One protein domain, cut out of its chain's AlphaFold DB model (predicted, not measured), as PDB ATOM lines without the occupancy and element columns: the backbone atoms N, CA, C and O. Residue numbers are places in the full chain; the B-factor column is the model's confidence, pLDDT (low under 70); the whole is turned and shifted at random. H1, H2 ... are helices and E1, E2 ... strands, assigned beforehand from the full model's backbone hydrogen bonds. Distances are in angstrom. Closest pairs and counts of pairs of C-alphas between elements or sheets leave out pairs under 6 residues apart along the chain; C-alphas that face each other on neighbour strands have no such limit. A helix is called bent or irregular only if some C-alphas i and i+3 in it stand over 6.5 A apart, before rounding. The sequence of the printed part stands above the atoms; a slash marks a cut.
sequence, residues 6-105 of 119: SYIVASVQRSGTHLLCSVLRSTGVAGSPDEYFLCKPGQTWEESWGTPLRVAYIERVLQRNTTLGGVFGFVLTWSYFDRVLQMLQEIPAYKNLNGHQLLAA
ATOM      1  N   SER A   6     152.770 174.131 262.816       91.81
ATOM      2  CA  SER A   6     152.478 172.858 262.172       91.81
ATOM      3  C   SER A   6     153.171 171.706 262.888       91.81
ATOM      4  O   SER A   6     154.250 171.877 263.456       91.81
ATOM      5  N   TYR A   7     152.531 170.542 262.890       94.12
ATOM      6  CA  TYR A   7     153.126 169.305 263.380       94.12
ATOM      7  C   TYR A   7     152.758 168.130 262.476       94.12
ATOM      8  O   TYR A   7     151.727 168.129 261.797       94.12
ATOM      9  N   ILE A   8     153.615 167.114 262.492       93.94
ATOM     10  CA  ILE A   8     153.450 165.892 261.712       93.94
ATOM     11  C   ILE A   8     153.321 164.728 262.682       93.94
ATOM     12  O   ILE A   8     154.175 164.529 263.545       93.94
ATOM     13  N   VAL A   9     152.274 163.928 262.517       95.56
ATOM     14  CA  VAL A   9     152.180 162.617 263.157       95.56
ATOM     15  C   VAL A   9     152.882 161.613 262.245       95.56
ATOM     16  O   VAL A   9     152.294 161.113 261.285       95.56
ATOM     17  N   ALA A  10     154.161 161.359 262.521       94.31
ATOM     18  CA  ALA A  10     154.946 160.344 261.824       94.31
ATOM     19  C   ALA A  10     154.534 158.946 262.308       94.31
ATOM     20  O   ALA A  10     154.581 158.665 263.507       94.31
ATOM     21  N   SER A  11     154.089 158.081 261.395       94.19
ATOM     22  CA  SER A  11     153.498 156.793 261.775       94.19
ATOM     23  C   SER A  11     153.656 155.697 260.708       94.19
ATOM     24  O   SER A  11     154.285 155.876 259.665       94.19
ATOM     25  N   VAL A  12     153.065 154.537 260.976       92.56
ATOM     26  CA  VAL A  12     152.885 153.410 260.050       92.56
ATOM     27  C   VAL A  12     151.412 152.991 260.022       92.56
ATOM     28  O   VAL A  12     150.624 153.397 260.877       92.56
ATOM     29  N   GLN A  13     151.012 152.180 259.042       87.62
ATOM     30  CA  GLN A  13     149.621 151.730 258.933       87.62
ATOM     31  C   GLN A  13     149.197 150.885 260.144       87.62
ATOM     32  O   GLN A  13     149.962 150.072 260.656       87.62
ATOM     33  N   ARG A  14     147.934 151.052 260.568       88.56
ATOM     34  CA  ARG A  14     147.288 150.278 261.653       88.56
ATOM     35  C   ARG A  14     147.935 150.421 263.043       88.56
ATOM     36  O   ARG A  14     147.727 149.573 263.900       88.56
ATOM     37  N   SER A  15     148.625 151.529 263.306       93.12
ATOM     38  CA  SER A  15     149.278 151.844 264.592       93.12
ATOM     39  C   SER A  15     148.402 152.611 265.600       93.12
ATOM     40  O   SER A  15     148.889 153.065 266.632       93.12
ATOM     41  N   GLY A  16     147.112 152.809 265.307       93.81
ATOM     42  CA  GLY A  16     146.216 153.617 266.145       93.81
ATOM     43  C   GLY A  16     146.191 155.112 265.806       93.81
ATOM     44  O   GLY A  16     145.504 155.870 266.489       93.81
ATOM     45  N   THR A  17     146.847 155.549 264.723       95.50
ATOM     46  CA  THR A  17     146.859 156.962 264.296       95.50
ATOM     47  C   THR A  17     145.465 157.570 264.148       95.50
ATOM     48  O   THR A  17     145.255 158.704 264.565       95.50
ATOM     49  N   HIS A  18     144.484 156.823 263.631       94.69
ATOM     50  CA  HIS A  18     143.106 157.318 263.534       94.69
ATOM     51  C   HIS A  18     142.484 157.623 264.903       94.69
ATOM     52  O   HIS A  18     141.790 158.630 265.038       94.69
ATOM     53  N   LEU A  19     142.749 156.792 265.921       97.00
ATOM     54  CA  LEU A  19     142.266 157.031 267.283       97.00
ATOM     55  C   LEU A  19     142.911 158.296 267.858       97.00
ATOM     56  O   LEU A  19     142.203 159.179 268.336       97.00
ATOM     57  N   LEU A  20     144.237 158.416 267.741       97.25
ATOM     58  CA  LEU A  20     144.970 159.610 268.162       97.25
ATOM     59  C   LEU A  20     144.428 160.874 267.477       97.25
ATOM     60  O   LEU A  20     144.114 161.855 268.147       97.25
ATOM     61  N   CYS A  21     144.260 160.842 266.155       97.19
ATOM     62  CA  CYS A  21     143.766 161.980 265.383       97.19
ATOM     63  C   CYS A  21     142.321 162.351 265.736       97.19
ATOM     64  O   CYS A  21     141.982 163.533 265.767       97.19
ATOM     65  N   SER A  22     141.474 161.366 266.054       97.69
ATOM     66  CA  SER A  22     140.122 161.602 266.573       97.69
ATOM     67  C   SER A  22     140.153 162.384 267.886       97.69
ATOM     68  O   SER A  22     139.420 163.361 268.035       97.69
ATOM     69  N   VAL A  23     141.019 161.987 268.823       98.00
ATOM     70  CA  VAL A  23     141.178 162.691 270.102       98.00
ATOM     71  C   VAL A  23     141.721 164.102 269.871       98.00
ATOM     72  O   VAL A  23     141.123 165.053 270.364       98.00
ATOM     73  N   LEU A  24     142.775 164.268 269.064       97.75
ATOM     74  CA  LEU A  24     143.355 165.581 268.749       97.75
ATOM     75  C   LEU A  24     142.321 166.536 268.142       97.75
ATOM     76  O   LEU A  24     142.174 167.654 268.634       97.75
ATOM     77  N   ARG A  25     141.538 166.082 267.156       97.19
ATOM     78  CA  ARG A  25     140.410 166.853 266.607       97.19
ATOM     79  C   ARG A  25     139.410 167.268 267.675       97.19
ATOM     80  O   ARG A  25     138.994 168.423 267.698       97.19
ATOM     81  N   SER A  26     139.028 166.340 268.554       97.50
ATOM     82  CA  SER A  26     138.012 166.597 269.582       97.50
ATOM     83  C   SER A  26     138.412 167.706 270.562       97.50
ATOM     84  O   SER A  26     137.544 168.339 271.154       97.50
ATOM     85  N   THR A  27     139.714 167.990 270.692       96.38
ATOM     86  CA  THR A  27     140.206 169.087 271.538       96.38
ATOM     87  C   THR A  27     139.885 170.476 270.984       96.38
ATOM     88  O   THR A  27     139.936 171.451 271.726       96.38
ATOM     89  N   GLY A  28     139.634 170.603 269.675       95.12
ATOM     90  CA  GLY A  28     139.439 171.888 268.997       95.12
ATOM     91  C   GLY A  28     140.683 172.789 268.917       95.12
ATOM     92  O   GLY A  28     140.644 173.808 268.229       95.12
ATOM     93  N   VAL A  29     141.794 172.425 269.569       96.19
ATOM     94  CA  VAL A  29     143.024 173.238 269.626       96.19
ATOM     95  C   VAL A  29     144.173 172.658 268.803       96.19
ATOM     96  O   VAL A  29     145.045 173.409 268.375       96.19
ATOM     97  N   ALA A  30     144.158 171.354 268.513       96.19
ATOM     98  CA  ALA A  30     145.239 170.657 267.810       96.19
ATOM     99  C   ALA A  30     145.032 170.527 266.287       96.19
ATOM    100  O   ALA A  30     145.686 169.716 265.633       96.19
ATOM    101  N   GLY A  31     144.119 171.302 265.705       95.50
ATOM    102  CA  GLY A  31     143.766 171.199 264.288       95.50
ATOM    103  C   GLY A  31     142.920 169.971 263.996       95.50
ATOM    104  O   GLY A  31     142.357 169.336 264.888       95.50
ATOM    105  N   SER A  32     142.844 169.636 262.716       96.88
ATOM    106  CA  SER A  32     142.292 168.368 262.265       96.88
ATOM    107  C   SER A  32     143.405 167.571 261.601       96.88
ATOM    108  O   SER A  32     143.638 167.775 260.420       96.88
ATOM    109  N   PRO A  33     144.162 166.722 262.313       97.06
ATOM    110  CA  PRO A  33     145.174 165.883 261.676       97.06
ATOM    111  C   PRO A  33     144.545 164.697 260.942       97.06
ATOM    112  O   PRO A  33     143.754 163.961 261.521       97.06
ATOM    113  N   ASP A  34     144.908 164.496 259.677       95.62
ATOM    114  CA  ASP A  34     144.529 163.311 258.900       95.62
ATOM    115  C   ASP A  34     145.543 163.020 257.781       95.62
ATOM    116  O   ASP A  34     146.493 163.783 257.572       95.62
ATOM    117  N   GLU A  35     145.345 161.916 257.061       94.00
ATOM    118  CA  GLU A  35     146.181 161.471 255.938       94.00
ATOM    119  C   GLU A  35     145.839 162.220 254.636       94.00
ATOM    120  O   GLU A  35     145.497 161.621 253.620       94.00
ATOM    121  N   TYR A  36     145.929 163.554 254.644       92.88
ATOM    122  CA  TYR A  36     145.568 164.378 253.481       92.88
ATOM    123  C   TYR A  36     146.356 163.995 252.228       92.88
ATOM    124  O   TYR A  36     145.794 163.841 251.150       92.88
ATOM    125  N   PHE A  37     147.654 163.763 252.390       91.44
ATOM    126  CA  PHE A  37     148.570 163.530 251.279       91.44
ATOM    127  C   PHE A  37     148.668 162.061 250.842       91.44
ATOM    128  O   PHE A  37     149.533 161.722 250.030       91.44
ATOM    129  N   LEU A  38     147.794 161.190 251.351       89.75
ATOM    130  CA  LEU A  38     147.667 159.825 250.855       89.75
ATOM    131  C   LEU A  38     147.012 159.846 249.466       89.75
ATOM    132  O   LEU A  38     145.868 160.266 249.308       89.75
ATOM    133  N   CYS A  39     147.715 159.336 248.456       84.81
ATOM    134  CA  CYS A  39     147.176 159.138 247.114       84.81
ATOM    135  C   CYS A  39     147.360 157.692 246.653       84.81
ATOM    136  O   CYS A  39     148.268 156.980 247.091       84.81
ATOM    137  N   LYS A  40     146.475 157.238 245.760       84.19
ATOM    138  CA  LYS A  40     146.648 155.944 245.094       84.19
ATOM    139  C   LYS A  40     147.827 156.020 244.117       84.19
ATOM    140  O   LYS A  40     148.096 157.096 243.576       84.19
ATOM    141  N   PRO A  41     148.507 154.895 243.833       81.06
ATOM    142  CA  PRO A  41     149.527 154.854 242.792       81.06
ATOM    143  C   PRO A  41     148.992 155.416 241.468       81.06
ATOM    144  O   PRO A  41     147.909 155.039 241.027       81.06
ATOM    145  N   GLY A  42     149.746 156.333 240.860       82.44
ATOM    146  CA  GLY A  42     149.367 156.993 239.607       82.44
ATOM    147  C   GLY A  42     148.389 158.164 239.745       82.44
ATOM    148  O   GLY A  42     148.100 158.792 238.737       82.44
ATOM    149  N   GLN A  43     147.919 158.482 240.956       87.94
ATOM    150  CA  GLN A  43     147.024 159.612 241.212       87.94
ATOM    151  C   GLN A  43     147.779 160.799 241.833       87.94
ATOM    152  O   GLN A  43     148.759 160.621 242.575       87.94
ATOM    153  N   THR A  44     147.311 162.016 241.559       88.31
ATOM    154  CA  THR A  44     147.753 163.247 242.235       88.31
ATOM    155  C   THR A  44     146.758 163.701 243.315       88.31
ATOM    156  O   THR A  44     145.633 163.203 243.416       88.31
ATOM    157  N   TRP A  45     147.162 164.632 244.181       90.12
ATOM    158  CA  TRP A  45     146.304 165.105 245.272       90.12
ATOM    159  C   TRP A  45     145.144 165.932 244.726       90.12
ATOM    160  O   TRP A  45     143.992 165.744 245.119       90.12
ATOM    161  N   GLU A  46     145.448 166.797 243.766       89.12
ATOM    162  CA  GLU A  46     144.492 167.629 243.057       89.12
ATOM    163  C   GLU A  46     143.417 166.790 242.343       89.12
ATOM    164  O   GLU A  46     142.230 167.075 242.505       89.12
ATOM    165  N   GLU A  47     143.789 165.676 241.701       86.56
ATOM    166  CA  GLU A  47     142.839 164.713 241.124       86.56
ATOM    167  C   GLU A  47     141.939 164.070 242.181       86.56
ATOM    168  O   GLU A  47     140.732 163.941 241.978       86.56
ATOM    169  N   SER A  48     142.507 163.673 243.325       80.88
ATOM    170  CA  SER A  48     141.754 162.978 244.378       80.88
ATOM    171  C   SER A  48     140.639 163.825 244.996       80.88
ATOM    172  O   SER A  48     139.663 163.282 245.508       80.88
ATOM    173  N   TRP A  49     140.769 165.152 244.926       78.44
ATOM    174  CA  TRP A  49     139.829 166.119 245.494       78.44
ATOM    175  C   TRP A  49     139.153 166.996 244.427       78.44
ATOM    176  O   TRP A  49     138.549 168.014 244.771       78.44
ATOM    177  N   GLY A  50     139.270 166.644 243.140       83.75
ATOM    178  CA  GLY A  50     138.660 167.391 242.031       83.75
ATOM    179  C   GLY A  50     139.081 168.865 241.984       83.75
ATOM    180  O   GLY A  50     138.268 169.747 241.711       83.75
ATOM    181  N   THR A  51     140.328 169.153 242.345       84.25
ATOM    182  CA  THR A  51     140.894 170.504 242.369       84.25
ATOM    183  C   THR A  51     141.749 170.705 241.113       84.25
ATOM    184  O   THR A  51     142.404 169.761 240.684       84.25
ATOM    185  N   PRO A  52     141.761 171.897 240.489       78.81
ATOM    186  CA  PRO A  52     142.452 172.087 239.211       78.81
ATOM    187  C   PRO A  52     143.982 172.109 239.325       78.81
ATOM    188  O   PRO A  52     144.665 171.837 238.346       78.81
ATOM    189  N   LEU A  53     144.527 172.470 240.493       86.75
ATOM    190  CA  LEU A  53     145.962 172.661 240.708       86.75
ATOM    191  C   LEU A  53     146.386 172.148 242.085       86.75
ATOM    192  O   LEU A  53     145.648 172.279 243.066       86.75
ATOM    193  N   ARG A  54     147.621 171.647 242.178       87.75
ATOM    194  CA  ARG A  54     148.205 171.157 243.434       87.75
ATOM    195  C   ARG A  54     148.299 172.217 244.523       87.75
ATOM    196  O   ARG A  54     148.005 171.938 245.681       87.75
ATOM    197  N   VAL A  55     148.687 173.435 244.155       85.56
ATOM    198  CA  VAL A  55     148.778 174.558 245.100       85.56
ATOM    199  C   VAL A  55     147.410 174.832 245.724       85.56
ATOM    200  O   VAL A  55     147.291 174.848 246.945       85.56
ATOM    201  N   ALA A  56     146.357 174.895 244.905       87.56
ATOM    202  CA  ALA A  56     144.988 175.079 245.384       87.56
ATOM    203  C   ALA A  56     144.519 173.928 246.297       87.56
ATOM    204  O   ALA A  56     143.739 174.144 247.227       87.56
ATOM    205  N   TYR A  57     144.995 172.700 246.060       90.56
ATOM    206  CA  TYR A  57     144.733 171.574 246.954       90.56
ATOM    207  C   TYR A  57     145.387 171.792 248.327       90.56
ATOM    208  O   TYR A  57     144.704 171.696 249.350       90.56
ATOM    209  N   ILE A  58     146.678 172.142 248.359       89.44
ATOM    210  CA  ILE A  58     147.413 172.405 249.607       89.44
ATOM    211  C   ILE A  58     146.749 173.547 250.375       89.44
ATOM    212  O   ILE A  58     146.468 173.407 251.564       89.44
ATOM    213  N   GLU A  59     146.418 174.644 249.696       88.56
ATOM    214  CA  GLU A  59     145.703 175.768 250.299       88.56
ATOM    215  C   GLU A  59     144.383 175.331 250.922       88.56
ATOM    216  O   GLU A  59     144.080 175.708 252.052       88.56
ATOM    217  N   ARG A  60     143.604 174.494 250.234       91.12
ATOM    218  CA  ARG A  60     142.332 173.987 250.754       91.12
ATOM    219  C   ARG A  60     142.524 173.095 251.980       91.12
ATOM    220  O   ARG A  60     141.742 173.209 252.926       91.12
ATOM    221  N   VAL A  61     143.555 172.248 251.992       92.88
ATOM    222  CA  VAL A  61     143.918 171.427 253.159       92.88
ATOM    223  C   VAL A  61     144.287 172.318 254.342       92.88
ATOM    224  O   VAL A  61     143.727 172.142 255.426       92.88
ATOM    225  N   LEU A  62     145.157 173.309 254.137       92.19
ATOM    226  CA  LEU A  62     145.549 174.259 255.179       92.19
ATOM    227  C   LEU A  62     144.343 175.061 255.679       92.19
ATOM    228  O   LEU A  62     144.130 175.189 256.882       92.19
ATOM    229  N   GLN A  63     143.505 175.557 254.770       91.38
ATOM    230  CA  GLN A  63     142.347 176.373 255.117       91.38
ATOM    231  C   GLN A  63     141.317 175.628 255.962       91.38
ATOM    232  O   GLN A  63     140.778 176.232 256.886       91.38
ATOM    233  N   ARG A  64     141.038 174.359 255.649       92.75
ATOM    234  CA  ARG A  64     139.993 173.577 256.326       92.75
ATOM    235  C   ARG A  64     140.448 172.946 257.636       92.75
ATOM    236  O   ARG A  64     139.610 172.700 258.494       92.75
ATOM    237  N   ASN A  65     141.742 172.666 257.778       94.88
ATOM    238  CA  ASN A  65     142.246 171.821 258.867       94.88
ATOM    239  C   ASN A  65     143.132 172.561 259.876       94.88
ATOM    240  O   ASN A  65     143.617 171.949 260.831       94.88
ATOM    241  N   THR A  66     143.321 173.867 259.686       95.12
ATOM    242  CA  THR A  66     143.964 174.752 260.662       95.12
ATOM    243  C   THR A  66     142.918 175.303 261.633       95.12
ATOM    244  O   THR A  66     141.854 175.748 261.203       95.12
ATOM    245  N   THR A  67     143.206 175.299 262.936       94.69
ATOM    246  CA  THR A  67     142.318 175.915 263.942       94.69
ATOM    247  C   THR A  67     142.278 177.438 263.829       94.69
ATOM    248  O   THR A  67     143.151 178.055 263.221       94.69
ATOM    249  N   LEU A  68     141.323 178.071 264.524       91.75
ATOM    250  CA  LEU A  68     141.325 179.527 264.728       91.75
ATOM    251  C   LEU A  68     142.619 180.024 265.397       91.75
ATOM    252  O   LEU A  68     143.078 181.122 265.100       91.75
ATOM    253  N   GLY A  69     143.229 179.205 266.263       91.12
ATOM    254  CA  GLY A  69     144.523 179.483 266.896       91.12
ATOM    255  C   GLY A  69     145.738 179.251 265.987       91.12
ATOM    256  O   GLY A  69     146.869 179.373 266.445       91.12
ATOM    257  N   GLY A  70     145.531 178.895 264.715       93.62
ATOM    258  CA  GLY A  70     146.605 178.716 263.741       93.62
ATOM    259  C   GLY A  70     147.343 177.377 263.837       93.62
ATOM    260  O   GLY A  70     148.438 177.263 263.294       93.62
ATOM    261  N   VAL A  71     146.793 176.361 264.503       95.44
ATOM    262  CA  VAL A  71     147.448 175.047 264.619       95.44
ATOM    263  C   VAL A  71     147.004 174.135 263.481       95.44
ATOM    264  O   VAL A  71     145.808 173.887 263.321       95.44
ATOM    265  N   PHE A  72     147.965 173.619 262.717       95.56
ATOM    266  CA  PHE A  72     147.762 172.630 261.659       95.56
ATOM    267  C   PHE A  72     148.494 171.330 261.994       95.56
ATOM    268  O   PHE A  72     149.650 171.338 262.406       95.56
ATOM    269  N   GLY A  73     147.822 170.204 261.801       95.31
ATOM    270  CA  GLY A  73     148.408 168.881 261.964       95.31
ATOM    271  C   GLY A  73     148.086 168.021 260.759       95.31
ATOM    272  O   GLY A  73     147.028 168.184 260.152       95.31
ATOM    273  N   PHE A  74     148.966 167.086 260.426       95.81
ATOM    274  CA  PHE A  74     148.659 166.041 259.452       95.81
ATOM    275  C   PHE A  74     149.419 164.753 259.752       95.81
ATOM    276  O   PHE A  74     150.376 164.733 260.529       95.81
ATOM    277  N   VAL A  75     148.969 163.667 259.133       95.94
ATOM    278  CA  VAL A  75     149.576 162.346 259.264       95.94
ATOM    279  C   VAL A  75     150.449 162.061 258.054       95.94
ATOM    280  O   VAL A  75     150.026 162.204 256.903       95.94
ATOM    281  N   LEU A  76     151.662 161.592 258.324       93.81
ATOM    282  CA  LEU A  76     152.582 161.118 257.306       93.81
ATOM    283  C   LEU A  76     153.023 159.709 257.677       93.81
ATOM    284  O   LEU A  76     153.733 159.511 258.666       93.81
ATOM    285  N   THR A  77     152.573 158.725 256.901       93.75
ATOM    286  CA  THR A  77     153.026 157.348 257.089       93.75
ATOM    287  C   THR A  77     154.216 157.024 256.199       93.75
ATOM    288  O   THR A  77     154.337 157.541 255.087       93.75
ATOM    289  N   TRP A  78     155.083 156.136 256.689       91.12
ATOM    290  CA  TRP A  78     156.298 155.740 255.976       91.12
ATOM    291  C   TRP A  78     156.028 155.192 254.565       91.12
ATOM    292  O   TRP A  78     156.794 155.460 253.647       91.12
ATOM    293  N   SER A  79     154.916 154.478 254.358       91.12
ATOM    294  CA  SER A  79     154.625 153.801 253.084       91.12
ATOM    295  C   SER A  79     154.409 154.745 251.900       91.12
ATOM    296  O   SER A  79     154.570 154.321 250.758       91.12
ATOM    297  N   TYR A  80     154.046 156.004 252.153       90.94
ATOM    298  CA  TYR A  80     153.848 157.018 251.115       90.94
ATOM    299  C   TYR A  80     154.735 158.254 251.312       90.94
ATOM    300  O   TYR A  80     154.544 159.263 250.634       90.94
ATOM    301  N   PHE A  81     155.725 158.181 252.206       91.56
ATOM    302  CA  PHE A  81     156.622 159.290 252.522       91.56
ATOM    303  C   PHE A  81     157.346 159.830 251.280       91.56
ATOM    304  O   PHE A  81     157.228 161.013 250.959       91.56
ATOM    305  N   ASP A  82     158.015 158.952 250.528       91.50
ATOM    306  CA  ASP A  82     158.771 159.340 249.330       91.50
ATOM    307  C   ASP A  82     157.872 159.964 248.262       91.50
ATOM    308  O   ASP A  82     158.245 160.935 247.600       91.50
ATOM    309  N   ARG A  83     156.642 159.451 248.135       91.25
ATOM    310  CA  ARG A  83     155.651 159.989 247.201       91.25
ATOM    311  C   ARG A  83     155.270 161.421 247.561       91.25
ATOM    312  O   ARG A  83     155.143 162.252 246.665       91.25
ATOM    313  N   VAL A  84     155.118 161.722 248.849       91.62
ATOM    314  CA  VAL A  84     154.832 163.086 249.306       91.62
ATOM    315  C   VAL A  84     155.987 164.021 248.974       91.62
ATOM    316  O   VAL A  84     155.742 165.095 248.431       91.62
ATOM    317  N   LEU A  85     157.235 163.610 249.218       91.00
ATOM    318  CA  LEU A  85     158.400 164.429 248.870       91.00
ATOM    319  C   LEU A  85     158.488 164.690 247.361       91.00
ATOM    320  O   LEU A  85     158.660 165.838 246.956       91.00
ATOM    321  N   GLN A  86     158.291 163.658 246.537       90.94
ATOM    322  CA  GLN A  86     158.266 163.786 245.078       90.94
ATOM    323  C   GLN A  86     157.210 164.806 244.626       90.94
ATOM    324  O   GLN A  86     157.496 165.704 243.836       90.94
ATOM    325  N   MET A  87     155.992 164.703 245.161       89.81
ATOM    326  CA  MET A  87     154.898 165.601 244.797       89.81
ATOM    327  C   MET A  87     155.102 167.031 245.306       89.81
ATOM    328  O   MET A  87     154.647 167.975 244.654       89.81
ATOM    329  N   LEU A  88     155.792 167.223 246.432       89.50
ATOM    330  CA  LEU A  88     156.202 168.557 246.868       89.50
ATOM    331  C   LEU A  88     157.246 169.147 245.916       89.50
ATOM    332  O   LEU A  88     157.102 170.297 245.526       89.50
ATOM    333  N   GLN A  89     158.240 168.373 245.476       90.06
ATOM    334  CA  GLN A  89     159.292 168.842 244.559       90.06
ATOM    335  C   GLN A  89     158.790 169.191 243.149       90.06
ATOM    336  O   GLN A  89     159.433 169.952 242.428       90.06
ATOM    337  N   GLU A  90     157.632 168.678 242.744       88.75
ATOM    338  CA  GLU A  90     156.962 169.110 241.511       88.75
ATOM    339  C   GLU A  90     156.435 170.558 241.600       88.75
ATOM    340  O   GLU A  90     156.178 171.184 240.571       88.75
ATOM    341  N   ILE A  91     156.306 171.125 242.805       87.12
ATOM    342  CA  ILE A  91     155.997 172.545 242.993       87.12
ATOM    343  C   ILE A  91     157.290 173.346 242.772       87.12
ATOM    344  O   ILE A  91     158.275 173.105 243.475       87.12
ATOM    345  N   PRO A  92     157.306 174.342 241.861       87.81
ATOM    346  CA  PRO A  92     158.522 175.084 241.523       87.81
ATOM    347  C   PRO A  92     159.276 175.661 242.729       87.81
ATOM    348  O   PRO A  92     160.500 175.580 242.772       87.81
ATOM    349  N   ALA A  93     158.552 176.165 243.736       85.50
ATOM    350  CA  ALA A  93     159.124 176.726 244.963       85.50
ATOM    351  C   ALA A  93     159.908 175.708 245.817       85.50
ATOM    352  O   ALA A  93     160.776 176.093 246.597       85.50
ATOM    353  N   TYR A  94     159.627 174.412 245.667       87.69
ATOM    354  CA  TYR A  94     160.201 173.335 246.477       87.69
ATOM    355  C   TYR A  94     161.128 172.402 245.689       87.69
ATOM    356  O   TYR A  94     161.757 171.523 246.276       87.69
ATOM    357  N   LYS A  95     161.244 172.596 244.372       88.56
ATOM    358  CA  LYS A  95     161.958 171.702 243.447       88.56
ATOM    359  C   LYS A  95     163.388 171.361 243.869       88.56
ATOM    360  O   LYS A  95     163.837 170.240 243.662       88.56
ATOM    361  N   ASN A  96     164.093 172.324 244.459       89.69
ATOM    362  CA  ASN A  96     165.503 172.183 244.832       89.69
ATOM    363  C   ASN A  96     165.714 171.868 246.323       89.69
ATOM    364  O   ASN A  96     166.854 171.862 246.784       89.69
ATOM    365  N   LEU A  97     164.641 171.632 247.082       88.75
ATOM    366  CA  LEU A  97     164.730 171.283 248.496       88.75
ATOM    367  C   LEU A  97     164.900 169.771 248.665       88.75
ATOM    368  O   LEU A  97     164.248 168.964 247.996       88.75
ATOM    369  N   ASN A  98     165.774 169.380 249.588       87.81
ATOM    370  CA  ASN A  98     165.918 167.989 250.013       87.81
ATOM    371  C   ASN A  98     164.866 167.616 251.081       87.81
ATOM    372  O   ASN A  98     164.130 168.468 251.571       87.81
ATOM    373  N   GLY A  99     164.799 166.341 251.481       83.62
ATOM    374  CA  GLY A  99     163.752 165.843 252.385       83.62
ATOM    375  C   GLY A  99     163.616 166.607 253.709       83.62
ATOM    376  O   GLY A  99     162.505 166.968 254.087       83.62
ATOM    377  N   HIS A 100     164.717 166.915 254.406       84.31
ATOM    378  CA  HIS A 100     164.622 167.662 255.668       84.31
ATOM    379  C   HIS A 100     164.238 169.124 255.432       84.31
ATOM    380  O   HIS A 100     163.473 169.677 256.214       84.31
ATOM    381  N   GLN A 101     164.714 169.735 254.342       87.00
ATOM    382  CA  GLN A 101     164.325 171.090 253.957       87.00
ATOM    383  C   GLN A 101     162.855 171.173 253.555       87.00
ATOM    384  O   GLN A 101     162.232 172.178 253.847       87.00
ATOM    385  N   LEU A 102     162.290 170.137 252.930       85.81
ATOM    386  CA  LEU A 102     160.866 170.068 252.586       85.81
ATOM    387  C   LEU A 102     159.982 169.960 253.829       85.81
ATOM    388  O   LEU A 102     158.936 170.592 253.893       85.81
ATOM    389  N   LEU A 103     160.401 169.170 254.818       82.19
ATOM    390  CA  LEU A 103     159.658 169.008 256.072       82.19
ATOM    391  C   LEU A 103     159.809 170.215 257.001       82.19
ATOM    392  O   LEU A 103     158.888 170.533 257.747       82.19
ATOM    393  N   ALA A 104     160.973 170.867 256.965       79.88
ATOM    394  CA  ALA A 104     161.248 172.096 257.702       79.88
ATOM    395  C   ALA A 104     160.797 173.351 256.948       79.88
ATOM    396  O   ALA A 104     160.814 174.433 257.536       79.88
ATOM    397  N   ALA A 105     160.430 173.225 255.665       72.81
ATOM    398  CA  ALA A 105     159.917 174.329 254.881       72.81
ATOM    399  C   ALA A 105     158.710 174.862 255.627       72.81
ATOM    400  O   ALA A 105     157.719 174.159 255.839       72.81
TER     401      ALA A 105
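AT A GLANCE: This is residues 6 to 105 of the 119 residues of a protein of Verrucomicrobia bacterium (UniProt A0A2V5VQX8). Picture two parallel strands, E1 and E2, side by side in the middle, with H1 on one side of this narrow sheet and the other four helices, H2 to H5, towards the other. The end of H3, residues 61 to 65, meets E2, H4 folds back straight from the end of E2, and the long link 27 to 44 runs from H1 past E2 to H2. The printed part has 100 residues with five named helices and two named strands, in the order E1, H1, H2, H3, E2, H4, H5; its class is mixed, helices and strands. It is compact, with a radius of gyration of the C-alphas of 13.5 A, and rounded, with spans of 35 by 29 by 28 A.

IN THESE COORDINATES: Find C-alpha 6 at (152.478, 172.858, 262.172); from there E1 runs through residues 6 to 11, 16.1 A. Next comes H1, residues 17 to 26, 14.1 A. After the long link look for H2, residues 45 to 48, 5.1 A, and then H3, residues 54 to 65, 16.6 A. E2, residues 71 to 77, begins at C-alpha 71, (147.448, 175.047, 264.619), and spans 20.0 A. H4, residues 78 to 89, follows at once, 17.6 A; it is irregular, with C-alphas 79 and 82 7.9 A apart. H5, residues 99 to 104, 8.6 A, ends at C-alpha 104, (161.248, 172.096, 257.702).

HOW THE PARTS SIT: Start at the sheet: E1 and E2 are parallel, at 23 degrees, with N 9 and O 74 2.9 A apart and N 76 and O 9 3.1 A apart, within hydrogen-bond range. With H1, H2 and H3 between them they form a strand-helix-strand unit, two parallel neighbour strands joined through helices. The closest C-alphas of H1 and E2, Thr 17 and Val 75, are 7.9 A apart; H1 touches no helix. Those of H3 and E2, Asn 65 and Phe 72, are 6.2 A apart. At its other end H3 touches H2 with residues 54 to 57 alone, closest at the C-alphas of Glu 46 and Arg 54, 5.1 A. H4 and H5 only just touch, with 3 pairs of C-alphas within 8 A, the closest Leu 85 and Gly 99 at 6.6 A, and stand about perpendicular at 80 degrees. H3 and H4 are apart. In H1, H3 and H5 every O i to N i+4 pair is within hydrogen-bond range; in H4 6 of 8 are, and H2 is too short for such a pair.

THE WHOLE: The two C-alphas farthest apart, Ser 26 and Asn 96, are 37.4 A from each other. The printed part has no cut. The link from H1 to H2, 18 residues, is long. Mean pLDDT of the printed part is 90.7, and no printed residue is under 70.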